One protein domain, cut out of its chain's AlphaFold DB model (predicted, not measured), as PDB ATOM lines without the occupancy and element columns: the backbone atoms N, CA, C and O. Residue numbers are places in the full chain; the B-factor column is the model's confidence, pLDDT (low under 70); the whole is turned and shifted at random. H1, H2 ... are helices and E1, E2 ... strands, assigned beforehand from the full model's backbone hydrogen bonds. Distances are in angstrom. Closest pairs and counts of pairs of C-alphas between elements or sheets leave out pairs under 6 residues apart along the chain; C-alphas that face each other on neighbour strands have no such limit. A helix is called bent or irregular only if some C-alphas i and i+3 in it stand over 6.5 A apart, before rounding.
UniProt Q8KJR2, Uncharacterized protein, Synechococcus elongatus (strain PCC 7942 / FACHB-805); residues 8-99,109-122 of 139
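This is residues 8 to 99 and 109 to 122 of the 139 residues of an uncharacterized protein of Synechococcus elongatus (strain PCC 7942 / FACHB-805) (UniProt Q8KJR2). Two short parallel strands, E1 and E2, sit side by side in the middle, with H4 packed over one face and H5 beyond E2. On the E1 side, H1, H2 and H3 are spread out without touching one another. The printed part has 106 residues, with five named helices and two named strands that follow along the chain as H1, H2, H3, E1, H4, E2, H5, and its class is mostly helix. It is compact, with a radius of gyration of the C-alphas of 14.0 A and spans of 37 by 32 by 29 A.

H1, residues 8 to 17, begins at C-alpha 8 (-80.764, 47.268, 43.536) and is 14.3 A long. H2 is residues 31 to 41, 14.9 A, and H3 residues 55 to 64, 14.0 A. E1, residues 72 to 75, and E2, residues 91 to 94, are 10.2 A each. Between them H4, residues 78 to 86, is 11.1 A and only just irregular: C-alphas 79 and 82 are 6.7 A apart. H5, residues 109 to 121, is 18.8 A and ends at C-alpha 121 (-91.215, 68.667, 50.541).

E1 and E2 are parallel at 16 degrees, with N 73 and O 91 within hydrogen-bond range at 2.8 A. E1, H4 and E2 form a strand-helix-strand unit, two parallel strands joined through a helix, with a right-handed crossover. The closest C-alphas of H4 and E2, Gly 85 and Thr 92, are 6.0 A apart; those of E2 and H5, Val 93 and Ile 117, 7.6 A. H3 and H4 are close but not clearly touching, C-alphas 57 and 85 being 7.8 A apart; so are H1 and H2, with C-alphas 10 and 41 at 6.3 A. Residues 24 to 25 pair in parallel with residues 45 to 46. Every O i to N i+4 pair is within range in H1, H2 and H3, against 8 of 9 in H5 and 2 of 5 in H4, where 1 of 6 O i to N i+3 pairs is.

C-alphas 32 and 122, the farthest apart, are 40.0 A apart. Residues 100 to 108 are cut out, with 16.9 A between C-alphas 99 and 109. The links H1 to H2 and H2 to H3 are long. Mean pLDDT of the printed part is 73.0; residues 76 to 88 and 109 to 122 are among those under 70.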
ATOM      1  N   GLU A   8     -79.708  46.312  43.195       85.12
ATOM      2  CA  GLU A   8     -80.764  47.268  43.536       85.12
ATOM      3  C   GLU A   8     -80.372  48.697  43.146       85.12
ATOM      4  O   GLU A   8     -81.189  49.442  42.606       85.12
ATOM      5  N   LEU A   9     -79.107  49.079  43.367       82.31
ATOM      6  CA  LEU A   9     -78.614  50.397  42.975       82.31
ATOM      7  C   LEU A   9     -78.561  50.539  41.451       82.31
ATOM      8  O   LEU A   9     -78.888  51.605  40.930       82.31
ATOM      9  N   ARG A  10     -78.170  49.483  40.727       86.75
ATOM     10  CA  ARG A  10     -78.170  49.500  39.254       86.75
ATOM     11  C   ARG A  10     -79.575  49.695  38.710       86.75
ATOM     12  O   ARG A  10     -79.768  50.552  37.851       86.75
ATOM     13  N   HIS A  11     -80.536  48.936  39.232       90.25
ATOM     14  CA  HIS A  11     -81.930  49.018  38.811       90.25
ATOM     15  C   HIS A  11     -82.507  50.409  39.080       90.25
ATOM     16  O   HIS A  11     -83.045  51.042  38.176       90.25
ATOM     17  N   TRP A  12     -82.290  50.937  40.286       86.62
ATOM     18  CA  TRP A  12     -82.746  52.275  40.652       86.62
ATOM     19  C   TRP A  12     -82.140  53.370  39.759       86.62
ATOM     20  O   TRP A  12     -82.849  54.267  39.305       86.62
ATOM     21  N   ILE A  13     -80.842  53.293  39.440       87.31
ATOM     22  CA  ILE A  13     -80.209  54.237  38.506       87.31
ATOM     23  C   ILE A  13     -80.802  54.107  37.099       87.31
ATOM     24  O   ILE A  13     -81.043  55.127  36.452       87.31
ATOM     25  N   ALA A  14     -81.059  52.886  36.624       90.25
ATOM     26  CA  ALA A  14     -81.654  52.658  35.310       90.25
ATOM     27  C   ALA A  14     -83.067  53.256  35.203       90.25
ATOM     28  O   ALA A  14     -83.374  53.902  34.201       90.25
ATOM     29  N   GLU A  15     -83.897  53.109  36.238       91.44
ATOM     30  CA  GLU A  15     -85.216  53.751  36.319       91.44
ATOM     31  C   GLU A  15     -85.092  55.279  36.319       91.44
ATOM     32  O   GLU A  15     -85.750  55.967  35.537       91.44
ATOM     33  N   MET A  16     -84.190  55.826  37.136       87.69
ATOM     34  CA  MET A  16     -83.989  57.273  37.236       87.69
ATOM     35  C   MET A  16     -83.511  57.896  35.915       87.69
ATOM     36  O   MET A  16     -83.971  58.982  35.556       87.69
ATOM     37  N   LYS A  17     -82.648  57.208  35.149       89.31
ATOM     38  CA  LYS A  17     -82.169  57.678  33.832       89.31
ATOM     39  C   LYS A  17     -83.292  57.840  32.797       89.31
ATOM     40  O   LYS A  17     -83.096  58.559  31.824       89.31
ATOM     41  N   GLN A  18     -84.463  57.228  32.998       90.69
ATOM     42  CA  GLN A  18     -85.616  57.409  32.102       90.69
ATOM     43  C   GLN A  18     -86.243  58.805  32.222       90.69
ATOM     44  O   GLN A  18     -86.887  59.266  31.285       90.69
ATOM     45  N   SER A  19     -86.068  59.469  33.370       88.50
ATOM     46  CA  SER A  19     -86.703  60.763  33.674       88.50
ATOM     47  C   SER A  19     -85.707  61.884  33.981       88.50
ATOM     48  O   SER A  19     -86.070  63.057  33.908       88.50
ATOM     49  N   PHE A  20     -84.457  61.555  34.324       88.38
ATOM     50  CA  PHE A  20     -83.458  62.519  34.782       88.38
ATOM     51  C   PHE A  20     -82.099  62.319  34.107       88.38
ATOM     52  O   PHE A  20     -81.628  61.195  33.939       88.38
ATOM     53  N   SER A  21     -81.417  63.429  33.813       89.88
ATOM     54  CA  SER A  21     -79.988  63.406  33.491       89.88
ATOM     55  C   SER A  21     -79.188  63.279  34.785       89.88
ATOM     56  O   SER A  21     -79.276  64.134  35.669       89.88
ATOM     57  N   LEU A  22     -78.437  62.187  34.925       90.50
ATOM     58  CA  LEU A  22     -77.730  61.849  36.158       90.50
ATOM     59  C   LEU A  22     -76.226  62.035  36.001       90.50
ATOM     60  O   LEU A  22     -75.632  61.593  35.022       90.50
ATOM     61  N   TRP A  23     -75.609  62.653  37.005       90.06
ATOM     62  CA  TRP A  23     -74.172  62.898  37.062       90.06
ATOM     63  C   TRP A  23     -73.617  62.514  38.427       90.06
ATOM     64  O   TRP A  23     -74.195  62.839  39.467       90.06
ATOM     65  N   LEU A  24     -72.449  61.873  38.438       86.62
ATOM     66  CA  LEU A  24     -71.754  61.516  39.670       86.62
ATOM     67  C   LEU A  24     -70.710  62.579  40.031       86.62
ATOM     68  O   LEU A  24     -69.683  62.727  39.372       86.62
ATOM     69  N   VAL A  25     -70.914  63.295  41.137       81.81
ATOM     70  CA  VAL A  25     -69.970  64.330  41.599       81.81
ATOM     71  C   VAL A  25     -69.334  63.932  42.927       81.81
ATOM     72  O   VAL A  25     -69.929  64.092  43.998       81.81
ATOM     73  N   SER A  26     -68.081  63.474  42.877       76.44
ATOM     74  CA  SER A  26     -67.360  62.974  44.050       76.44
ATOM     75  C   SER A  26     -66.293  63.946  44.555       76.44
ATOM     76  O   SER A  26     -65.512  64.522  43.792       76.44
ATOM     77  N   ASN A  27     -66.215  64.100  45.879       71.75
ATOM     78  CA  ASN A  27     -65.080  64.767  46.524       71.75
ATOM     79  C   ASN A  27     -63.873  63.822  46.701       71.75
ATOM     80  O   ASN A  27     -62.791  64.271  47.069       71.75
ATOM     81  N   ASN A  28     -64.045  62.519  46.446       68.81
ATOM     82  CA  ASN A  28     -62.958  61.548  46.493       68.81
ATOM     83  C   ASN A  28     -62.041  61.725  45.267       68.81
ATOM     84  O   ASN A  28     -62.513  61.902  44.144       68.81
ATOM     85  N   LEU A  29     -60.727  61.684  45.497       69.31
ATOM     86  CA  LEU A  29     -59.697  61.796  44.458       69.31
ATOM     87  C   LEU A  29     -59.350  60.450  43.806       69.31
ATOM     88  O   LEU A  29     -58.650  60.426  42.800       69.31
ATOM     89  N   SER A  30     -59.824  59.331  44.357       77.00
ATOM     90  CA  SER A  30     -59.555  57.996  43.823       77.00
ATOM     91  C   SER A  30     -60.272  57.786  42.488       77.00
ATOM     92  O   SER A  30     -61.437  57.383  42.440       77.00
ATOM     93  N   GLN A  31     -59.546  58.035  41.399       76.81
ATOM     94  CA  GLN A  31     -60.020  57.797  40.039       76.81
ATOM     95  C   GLN A  31     -60.365  56.328  39.806       76.81
ATOM     96  O   GLN A  31     -61.392  56.047  39.202       76.81
ATOM     97  N   SER A  32     -59.568  55.398  40.336       81.19
ATOM     98  CA  SER A  32     -59.829  53.963  40.200       81.19
ATOM     99  C   SER A  32     -61.171  53.561  40.814       81.19
ATOM    100  O   SER A  32     -61.955  52.869  40.176       81.19
ATOM    101  N   ARG A  33     -61.484  54.041  42.024       78.44
ATOM    102  CA  ARG A  33     -62.747  53.715  42.699       78.44
ATOM    103  C   ARG A  33     -63.943  54.389  42.036       78.44
ATOM    104  O   ARG A  33     -64.941  53.732  41.769       78.44
ATOM    105  N   ILE A  34     -63.873  55.703  41.841       81.31
ATOM    106  CA  ILE A  34     -65.020  56.463  41.333       81.31
ATOM    107  C   ILE A  34     -65.246  56.175  39.850       81.31
ATOM    108  O   ILE A  34     -66.392  56.038  39.448       81.31
ATOM    109  N   GLY A  35     -64.179  56.003  39.067       83.69
ATOM    110  CA  GLY A  35     -64.268  55.592  37.670       83.69
ATOM    111  C   GLY A  35     -64.886  54.204  37.518       83.69
ATOM    112  O   GLY A  35     -65.769  54.039  36.691       83.69
ATOM    113  N   ALA A  36     -64.518  53.233  38.365       85.19
ATOM    114  CA  ALA A  36     -65.159  51.916  38.350       85.19
ATOM    115  C   ALA A  36     -66.664  51.996  38.661       85.19
ATOM    116  O   ALA A  36     -67.457  51.318  38.017       85.19
ATOM    117  N   ILE A  37     -67.064  52.853  39.609       84.81
ATOM    118  CA  ILE A  37     -68.481  53.067  39.940       84.81
ATOM    119  C   ILE A  37     -69.222  53.735  38.779       84.81
ATOM    120  O   ILE A  37     -70.290  53.275  38.388       84.81
ATOM    121  N   ALA A  38     -68.651  54.803  38.226       87.00
ATOM    122  CA  ALA A  38     -69.224  55.545  37.111       87.00
ATOM    123  C   ALA A  38     -69.369  54.673  35.859       87.00
ATOM    124  O   ALA A  38     -70.422  54.684  35.236       87.00
ATOM    125  N   ALA A  39     -68.353  53.867  35.538       87.69
ATOM    126  CA  ALA A  39     -68.387  52.928  34.423       87.69
ATOM    127  C   ALA A  39     -69.451  51.846  34.634       87.69
ATOM    128  O   ALA A  39     -70.216  51.537  33.729       87.69
ATOM    129  N   ALA A  40     -69.538  51.296  35.846       87.31
ATOM    130  CA  ALA A  40     -70.524  50.276  36.167       87.31
ATOM    131  C   ALA A  40     -71.967  50.802  36.135       87.31
ATOM    132  O   ALA A  40     -72.867  50.028  35.825       87.31
ATOM    133  N   LEU A  41     -72.196  52.075  36.461       86.69
ATOM    134  CA  LEU A  41     -73.520  52.712  36.434       86.69
ATOM    135  C   LEU A  41     -73.816  53.451  35.120       86.69
ATOM    136  O   LEU A  41     -74.912  53.987  34.962       86.69
ATOM    137  N   ASP A  42     -72.852  53.489  34.196       90.38
ATOM    138  CA  ASP A  42     -72.903  54.269  32.959       90.38
ATOM    139  C   ASP A  42     -73.277  55.743  33.223       90.38
ATOM    140  O   ASP A  42     -74.289  56.256  32.747       90.38
ATOM    141  N   LEU A  43     -72.501  56.416  34.080       88.88
ATOM    142  CA  LEU A  43     -72.737  57.811  34.460       88.88
ATOM    143  C   LEU A  43     -71.532  58.703  34.140       88.88
ATOM    144  O   LEU A  43     -70.400  58.349  34.492       88.88
ATOM    145  N   PRO A  44     -71.747  59.908  33.579       89.00
ATOM    146  CA  PRO A  44     -70.711  60.932  33.547       89.00
ATOM    147  C   PRO A  44     -70.345  61.352  34.975       89.00
ATOM    148  O   PRO A  44     -71.187  61.356  35.885       89.00
ATOM    149  N   TYR A  45     -69.072  61.684  35.204       87.25
ATOM    150  CA  TYR A  45     -68.595  61.965  36.552       87.25
ATOM    151  C   TYR A  45     -67.507  63.029  36.636       87.25
ATOM    152  O   TYR A  45     -66.640  63.160  35.776       87.25
ATOM    153  N   PHE A  46     -67.494  63.724  37.774       83.06
ATOM    154  CA  PHE A  46     -66.396  64.585  38.183       83.06
ATOM    155  C   PHE A  46     -65.739  64.069  39.466       83.06
ATOM    156  O   PHE A  46     -66.384  63.910  40.506       83.06
ATOM    157  N   LEU A  47     -64.419  63.884  39.416       77.12
ATOM    158  CA  LEU A  47     -63.565  63.676  40.596       77.12
ATOM    159  C   LEU A  47     -63.264  64.996  41.288       77.12
ATOM    160  O   LEU A  47     -63.530  66.049  40.722       77.12
ATOM    161  N   ALA A  48     -62.597  64.971  42.443       62.81
ATOM    162  CA  ALA A  48     -61.909  66.147  42.984       62.81
ATOM    163  C   ALA A  48     -62.786  67.403  43.061       62.81
ATOM    164  O   ALA A  48     -62.338  68.507  42.741       62.81
ATOM    165  N   ALA A  49     -64.055  67.242  43.442       59.00
ATOM    166  CA  ALA A  49     -65.009  68.341  43.457       59.00
ATOM    167  C   ALA A  49     -64.588  69.514  44.364       59.00
ATOM    168  O   ALA A  49     -65.145  70.599  44.209       59.00
ATOM    169  N   ARG A  50     -63.586  69.330  45.251       58.19
ATOM    170  CA  ARG A  50     -63.086  70.318  46.233       58.19
ATOM    171  C   ARG A  50     -64.257  71.098  46.821       58.19
ATOM    172  O   ARG A  50     -64.250  72.330  46.888       58.19
ATOM    173  N   LYS A  51     -65.311  70.357  47.166       57.00
ATOM    174  CA  LYS A  51     -66.515  70.920  47.765       57.00
ATOM    175  C   LYS A  51     -66.075  71.653  49.048       57.00
ATOM    176  O   LYS A  51     -65.225  71.118  49.762       57.00
ATOM    177  N   PRO A  52     -66.542  72.891  49.300       54.66
ATOM    178  CA  PRO A  52     -67.800  73.479  48.831       54.66
ATOM    179  C   PRO A  52     -67.713  74.253  47.500       54.66
ATOM    180  O   PRO A  52     -68.586  75.070  47.207       54.66
ATOM    181  N   SER A  53     -66.670  74.045  46.687       62.19
ATOM    182  CA  SER A  53     -66.582  74.647  45.356       62.19
ATOM    183  C   SER A  53     -67.810  74.328  44.496       62.19
ATOM    184  O   SER A  53     -68.147  73.178  44.231       62.19
ATOM    185  N   ARG A  54     -68.447  75.397  44.017       71.69
ATOM    186  CA  ARG A  54     -69.648  75.397  43.171       71.69
ATOM    187  C   ARG A  54     -69.386  74.938  41.733       71.69
ATOM    188  O   ARG A  54     -70.314  74.605  41.007       71.69
ATOM    189  N   ARG A  55     -68.115  74.957  41.316       75.56
ATOM    190  CA  ARG A  55     -67.709  74.845  39.909       75.56
ATOM    191  C   ARG A  55     -68.198  73.560  39.255       75.56
ATOM    192  O   ARG A  55     -68.704  73.623  38.153       75.56
ATOM    193  N   LYS A  56     -68.102  72.422  39.947       78.50
ATOM    194  CA  LYS A  56     -68.434  71.117  39.352       78.50
ATOM    195  C   LYS A  56     -69.934  70.871  39.239       78.50
ATOM    196  O   LYS A  56     -70.357  70.188  38.323       78.50
ATOM    197  N   ILE A  57     -70.727  71.443  40.148       79.12
ATOM    198  CA  ILE A  57     -72.193  71.395  40.062       79.12
ATOM    199  C   ILE A  57     -72.659  72.282  38.907       79.12
ATOM    200  O   ILE A  57     -73.472  71.851  38.103       79.12
ATOM    201  N   ARG A  58     -72.098  73.493  38.785       83.81
ATOM    202  CA  ARG A  58     -72.394  74.379  37.654       83.81
ATOM    203  C   ARG A  58     -71.975  73.765  36.321       83.81
ATOM    204  O   ARG A  58     -72.767  73.772  35.399       83.81
ATOM    205  N   GLN A  59     -70.776  73.197  36.253       85.81
ATOM    206  CA  GLN A  59     -70.295  72.535  35.047       85.81
ATOM    207  C   GLN A  59     -71.181  71.339  34.676       85.81
ATOM    208  O   GLN A  59     -71.533  71.194  33.518       85.81
ATOM    209  N   ALA A  60     -71.608  70.525  35.649       86.81
ATOM    210  CA  ALA A  60     -72.568  69.456  35.381       86.81
ATOM    211  C   ALA A  60     -73.889  70.015  34.828       86.81
ATOM    212  O   ALA A  60     -74.394  69.488  33.851       86.81
ATOM    213  N   ALA A  61     -74.417  71.103  35.398       87.75
ATOM    214  CA  ALA A  61     -75.628  71.754  34.895       87.75
ATOM    215  C   ALA A  61     -75.456  72.292  33.460       87.75
ATOM    216  O   ALA A  61     -76.320  72.070  32.617       87.75
ATOM    217  N   GLU A  62     -74.325  72.937  33.168       90.06
ATOM    218  CA  GLU A  62     -73.969  73.428  31.830       90.06
ATOM    219  C   GLU A  62     -73.862  72.273  30.821       90.06
ATOM    220  O   GLU A  62     -74.440  72.355  29.740       90.06
ATOM    221  N   GLU A  63     -73.203  71.169  31.186       89.94
ATOM    222  CA  GLU A  63     -73.079  69.976  30.333       89.94
ATOM    223  C   GLU A  63     -74.409  69.215  30.181       89.94
ATOM    224  O   GLU A  63     -74.642  68.574  29.158       89.94
ATOM    225  N   MET A  64     -75.318  69.326  31.155       88.25
ATOM    226  CA  MET A  64     -76.706  68.866  31.028       88.25
ATOM    227  C   MET A  64     -77.579  69.815  30.187       88.25
ATOM    228  O   MET A  64     -78.694  69.435  29.833       88.25
ATOM    229  N   GLY A  65     -77.126  71.042  29.902       90.50
ATOM    230  CA  GLY A  65     -77.939  72.084  29.268       90.50
ATOM    231  C   GLY A  65     -79.105  72.566  30.140       90.50
ATOM    232  O   GLY A  65     -80.161  72.913  29.614       90.50
ATOM    233  N   LEU A  66     -78.946  72.541  31.468       88.88
ATOM    234  CA  LEU A  66     -79.994  72.873  32.433       88.88
ATOM    235  C   LEU A  66     -79.666  74.134  33.232       88.88
ATOM    236  O   LEU A  66     -78.547  74.325  33.709       88.88
ATOM    237  N   ASP A  67     -80.695  74.942  33.478       87.25
ATOM    238  CA  ASP A  67     -80.638  76.007  34.477       87.25
ATOM    239  C   ASP A  67     -80.510  75.416  35.885       87.25
ATOM    240  O   ASP A  67     -81.106  74.384  36.201       87.25
ATOM    241  N   LEU A  68     -79.789  76.108  36.773       82.31
ATOM    242  CA  LEU A  68     -79.555  75.651  38.150       82.31
ATOM    243  C   LEU A  68     -80.858  75.381  38.926       82.31
ATOM    244  O   LEU A  68     -80.907  74.467  39.743       82.31
ATOM    245  N   GLU A  69     -81.930  76.118  38.643       84.12
ATOM    246  CA  GLU A  69     -83.252  75.932  39.264       84.12
ATOM    247  C   GLU A  69     -83.879  74.563  38.952       84.12
ATOM    248  O   GLU A  69     -84.718  74.073  39.705       84.12
ATOM    249  N   ARG A  70     -83.451  73.926  37.855       84.62
ATOM    250  CA  ARG A  70     -83.899  72.597  37.414       84.62
ATOM    251  C   ARG A  70     -82.967  71.477  37.876       84.62
ATOM    252  O   ARG A  70     -83.203  70.315  37.552       84.62
ATOM    253  N   VAL A  71     -81.904  71.808  38.608       84.75
ATOM    254  CA  VAL A  71     -80.890  70.854  39.059       84.75
ATOM    255  C   VAL A  71     -81.088  70.533  40.536       84.75
ATOM    256  O   VAL A  71     -81.230  71.420  41.380       84.75
ATOM    257  N   GLY A  72     -81.068  69.237  40.845       83.62
ATOM    258  CA  GLY A  72     -81.097  68.706  42.201       83.62
ATOM    259  C   GLY A  72     -79.773  68.045  42.582       83.62
ATOM    260  O   GLY A  72     -79.159  67.358  41.767       83.62
ATOM    261  N   VAL A  73     -79.336  68.213  43.829       80.00
ATOM    262  CA  VAL A  73     -78.183  67.502  44.405       80.00
ATOM    263  C   VAL A  73     -78.672  66.527  45.469       80.00
ATOM    264  O   VAL A  73     -79.430  66.912  46.353       80.00
ATOM    265  N   VAL A  74     -78.206  65.280  45.421       78.81
ATOM    266  CA  VAL A  74     -78.498  64.249  46.430       78.81
ATOM    267  C   VAL A  74     -77.182  63.760  47.038       78.81
ATOM    268  O   VAL A  74     -76.249  63.443  46.301       78.81
ATOM    269  N   GLY A  75     -77.079  63.708  48.369       74.38
ATOM    270  CA  GLY A  75     -75.874  63.216  49.052       74.38
ATOM    271  C   GLY A  75     -76.088  62.941  50.540       74.38
ATOM    272  O   GLY A  75     -77.063  63.399  51.120       74.38
ATOM    273  N   ASP A  76     -75.176  62.194  51.161       67.56
ATOM    274  CA  ASP A  76     -75.249  61.717  52.555       67.56
ATOM    275  C   ASP A  76     -74.376  62.526  53.534       67.56
ATOM    276  O   ASP A  76     -74.560  62.502  54.753       67.56
ATOM    277  N   ARG A  77     -73.404  63.287  53.015       58.72
ATOM    278  CA  ARG A  77     -72.495  64.111  53.825       58.72
ATOM    279  C   ARG A  77     -72.880  65.586  53.765       58.72
ATOM    280  O   ARG A  77     -72.480  66.344  52.880       58.72
ATOM    281  N   LEU A  78     -73.584  65.985  54.822       49.34
ATOM    282  CA  LEU A  78     -74.017  67.341  55.177       49.34
ATOM    283  C   LEU A  78     -73.007  68.469  54.954       49.34
ATOM    284  O   LEU A  78     -73.394  69.585  54.618       49.34
ATOM    285  N   PHE A  79     -71.715  68.206  55.144       42.31
ATOM    286  CA  PHE A  79     -70.721  69.275  55.221       42.31
ATOM    287  C   PHE A  79     -70.095  69.687  53.884       42.31
ATOM    288  O   PHE A  79     -69.472  70.745  53.819       42.31
ATOM    289  N   THR A  80     -70.281  68.920  52.806       49.16
ATOM    290  CA  THR A  80     -69.710  69.264  51.491       49.16
ATOM    291  C   THR A  80     -70.747  69.395  50.387       49.16
ATOM    292  O   THR A  80     -70.588  70.245  49.512       49.16
ATOM    293  N   ASP A  81     -71.821  68.611  50.434       52.66
ATOM    294  CA  ASP A  81     -72.707  68.451  49.277       52.66
ATOM    295  C   ASP A  81     -73.909  69.402  49.368       52.66
ATOM    296  O   ASP A  81     -74.203  70.129  48.420       52.66
ATOM    297  N   VAL A  82     -74.496  69.517  50.563       54.16
ATOM    298  CA  VAL A  82     -75.647  70.388  50.850       54.16
ATOM    299  C   VAL A  82     -75.273  71.869  50.891       54.16
ATOM    300  O   VAL A  82     -75.992  72.718  50.370       54.16
ATOM    301  N   LEU A  83     -74.110  72.206  51.460       56.09
ATOM    302  CA  LEU A  83     -73.663  73.599  51.541       56.09
ATOM    303  C   LEU A  83     -73.317  74.171  50.157       56.09
ATOM    304  O   LEU A  83     -73.544  75.353  49.908       56.09
ATOM    305  N   ALA A  84     -72.763  73.350  49.259       59.00
ATOM    306  CA  ALA A  84     -72.459  73.758  47.889       59.00
ATOM    307  C   ALA A  84     -73.744  73.979  47.077       59.00
ATOM    308  O   ALA A  84     -73.831  74.977  46.358       59.00
ATOM    309  N   GLY A  85     -74.736  73.097  47.255       59.03
ATOM    310  CA  GLY A  85     -76.039  73.195  46.606       59.03
ATOM    311  C   GLY A  85     -76.853  74.410  47.069       59.03
ATOM    312  O   GLY A  85     -77.185  75.285  46.270       59.03
ATOM    313  N   ASN A  86     -77.023  74.575  48.384       60.91
ATOM    314  CA  ASN A  86     -77.718  75.733  48.964       60.91
ATOM    315  C   ASN A  86     -77.054  77.069  48.595       60.91
ATOM    316  O   ASN A  86     -77.728  78.068  48.365       60.91
ATOM    317  N   ARG A  87     -75.718  77.103  48.489       63.44
ATOM    318  CA  ARG A  87     -74.984  78.301  48.054       63.44
ATOM    319  C   ARG A  87     -75.143  78.609  46.563       63.44
ATOM    320  O   ARG A  87     -74.730  79.700  46.172       63.44
ATOM    321  N   LEU A  88     -75.637  77.674  45.756       69.25
ATOM    322  CA  LEU A  88     -75.956  77.844  44.336       69.25
ATOM    323  C   LEU A  88     -77.455  78.044  44.079       69.25
ATOM    324  O   LEU A  88     -77.816  78.308  42.939       69.25
ATOM    325  N   GLY A  89     -78.298  77.925  45.108       70.75
ATOM    326  CA  GLY A  89     -79.751  77.957  44.951       70.75
ATOM    327  C   GLY A  89     -80.333  76.699  44.299       70.75
ATOM    328  O   GLY A  89     -81.479  76.736  43.874       70.75
ATOM    329  N   VAL A  90     -79.568  75.601  44.216       77.69
ATOM    330  CA  VAL A  90     -80.066  74.327  43.669       77.69
ATOM    331  C   VAL A  90     -80.808  73.536  44.744       77.69
ATOM    332  O   VAL A  90     -80.437  73.559  45.925       77.69
ATOM    333  N   PHE A  91     -81.835  72.797  44.333       77.44
ATOM    334  CA  PHE A  91     -82.572  71.909  45.225       77.44
ATOM    335  C   PHE A  91     -81.624  70.851  45.795       77.44
ATOM    336  O   PHE A  91     -80.838  70.259  45.058       77.44
ATOM    337  N   THR A  92     -81.654  70.611  47.107       72.75
ATOM    338  CA  THR A  92     -80.722  69.663  47.725       72.75
ATOM    339  C   THR A  92     -81.431  68.698  48.669       72.75
ATOM    340  O   THR A  92     -82.095  69.119  49.612       72.75
ATOM    341  N   VAL A  93     -81.240  67.400  48.432       74.19
ATOM    342  CA  VAL A  93     -81.727  66.298  49.265       74.19
ATOM    343  C   VAL A  93     -80.563  65.737  50.071       74.19
ATOM    344  O   VAL A  93     -79.555  65.296  49.512       74.19
ATOM    345  N   LEU A  94     -80.710  65.738  51.393       69.81
ATOM    346  CA  LEU A  94     -79.798  65.039  52.287       69.81
ATOM    347  C   LEU A  94     -80.341  63.642  52.589       69.81
ATOM    348  O   LEU A  94     -81.455  63.512  53.090       69.81
ATOM    349  N   VAL A  95     -79.526  62.621  52.343       67.06
ATOM    350  CA  VAL A  95     -79.806  61.235  52.729       67.06
ATOM    351  C   VAL A  95     -79.180  60.958  54.096       67.06
ATOM    352  O   VAL A  95     -78.088  61.442  54.397       67.06
ATOM    353  N   GLU A  96     -79.867  60.191  54.942       61.34
ATOM    354  CA  GLU A  96     -79.342  59.824  56.256       61.34
ATOM    355  C   GLU A  96     -78.119  58.896  56.100       61.34
ATOM    356  O   GLU A  96     -78.186  57.896  55.377       61.34
ATOM    357  N   PRO A  97     -76.971  59.213  56.727       57.28
ATOM    358  CA  PRO A  97     -75.780  58.389  56.597       57.28
ATOM    359  C   PRO A  97     -76.007  57.018  57.238       57.28
ATOM    360  O   PRO A  97     -76.423  56.907  58.387       57.28
ATOM    361  N   MET A  98     -75.637  55.957  56.519       53.97
ATOM    362  CA  MET A  98     -75.820  54.564  56.958       53.97
ATOM    363  C   MET A  98     -74.960  54.166  58.171       53.97
ATOM    364  O   MET A  98     -75.156  53.102  58.750       53.97
ATOM    365  N   VAL A  99     -73.988  54.998  58.559       49.12
ATOM    366  CA  VAL A  99     -73.135  54.769  59.728       49.12
ATOM    367  C   VAL A  99     -73.514  55.786  60.794       49.12
ATOM    368  O   VAL A  99     -73.014  56.908  60.779       49.12
ATOM    369  N   TRP A 109     -77.988  70.358  65.268       49.06
ATOM    370  CA  TRP A 109     -78.001  70.478  63.807       49.06
ATOM    371  C   TRP A 109     -78.980  69.562  63.042       49.06
ATOM    372  O   TRP A 109     -79.466  69.978  61.995       49.06
ATOM    373  N   TRP A 110     -79.332  68.368  63.546       48.97
ATOM    374  CA  TRP A 110     -80.265  67.445  62.867       48.97
ATOM    375  C   TRP A 110     -81.701  67.985  62.866       48.97
ATOM    376  O   TRP A 110     -82.468  67.761  61.936       48.97
ATOM    377  N   ARG A 111     -82.026  68.803  63.870       47.94
ATOM    378  CA  ARG A 111     -83.332  69.444  64.043       47.94
ATOM    379  C   ARG A 111     -83.599  70.520  62.989       47.94
ATOM    380  O   ARG A 111     -84.710  70.638  62.486       47.94
ATOM    381  N   ASN A 112     -82.572  71.287  62.618       47.38
ATOM    382  CA  ASN A 112     -82.702  72.306  61.573       47.38
ATOM    383  C   ASN A 112     -82.878  71.676  60.183       47.38
ATOM    384  O   ASN A 112     -83.548  72.253  59.331       47.38
ATOM    385  N   LEU A 113     -82.333  70.477  59.977       52.00
ATOM    386  CA  LEU A 113     -82.476  69.716  58.740       52.00
ATOM    387  C   LEU A 113     -83.863  69.139  58.535       52.00
ATOM    388  O   LEU A 113     -84.415  69.323  57.456       52.00
ATOM    389  N   GLU A 114     -84.443  68.510  59.561       50.31
ATOM    390  CA  GLU A 114     -85.848  68.086  59.515       50.31
ATOM    391  C   GLU A 114     -86.746  69.258  59.116       50.31
ATOM    392  O   GLU A 114     -87.581  69.130  58.224       50.31
ATOM    393  N   VAL A 115     -86.524  70.434  59.710       55.72
ATOM    394  CA  VAL A 115     -87.311  71.641  59.430       55.72
ATOM    395  C   VAL A 115     -87.133  72.122  57.987       55.72
ATOM    396  O   VAL A 115     -88.107  72.551  57.368       55.72
ATOM    397  N   GLN A 116     -85.927  72.051  57.424       49.06
ATOM    398  CA  GLN A 116     -85.685  72.459  56.037       49.06
ATOM    399  C   GLN A 116     -86.237  71.448  55.025       49.06
ATOM    400  O   GLN A 116     -86.902  71.862  54.079       49.06
ATOM    401  N   ILE A 117     -86.054  70.147  55.258       51.34
ATOM    402  CA  ILE A 117     -86.616  69.069  54.427       51.34
ATOM    403  C   ILE A 117     -88.151  69.137  54.436       51.34
ATOM    404  O   ILE A 117     -88.778  69.080  53.381       51.34
ATOM    405  N   SER A 118     -88.758  69.368  55.604       50.78
ATOM    406  CA  SER A 118     -90.219  69.484  55.754       50.78
ATOM    407  C   SER A 118     -90.800  70.689  55.011       50.78
ATOM    408  O   SER A 118     -91.880  70.604  54.433       50.78
ATOM    409  N   ARG A 119     -90.087  71.825  55.000       44.94
ATOM    410  CA  ARG A 119     -90.515  73.036  54.276       44.94
ATOM    411  C   ARG A 119     -90.427  72.873  52.764       44.94
ATOM    412  O   ARG A 119     -91.241  73.447  52.051       44.94
ATOM    413  N   VAL A 120     -89.440  72.115  52.299       49.56
ATOM    414  CA  VAL A 120     -89.155  71.919  50.876       49.56
ATOM    415  C   VAL A 120     -90.034  70.821  50.263       49.56
ATOM    416  O   VAL A 120     -90.456  70.955  49.120       49.56
ATOM    417  N   LEU A 121     -90.366  69.768  51.018       46.66
ATOM    418  CA  LEU A 121     -91.215  68.667  50.541       46.66
ATOM    419  C   LEU A 121     -92.722  68.908  50.721       46.66
ATOM    420  O   LEU A 121     -93.514  68.079  50.285       46.66
ATOM    421  N   GLY A 122     -93.147  69.987  51.392       44.28
ATOM    422  CA  GLY A 122     -94.569  70.253  51.670       44.28
ATOM    423  C   GLY A 122     -95.281  69.150  52.474       44.28
ATOM    424  O   GLY A 122     -96.499  69.192  52.645       44.28
TER     425      GLY A 122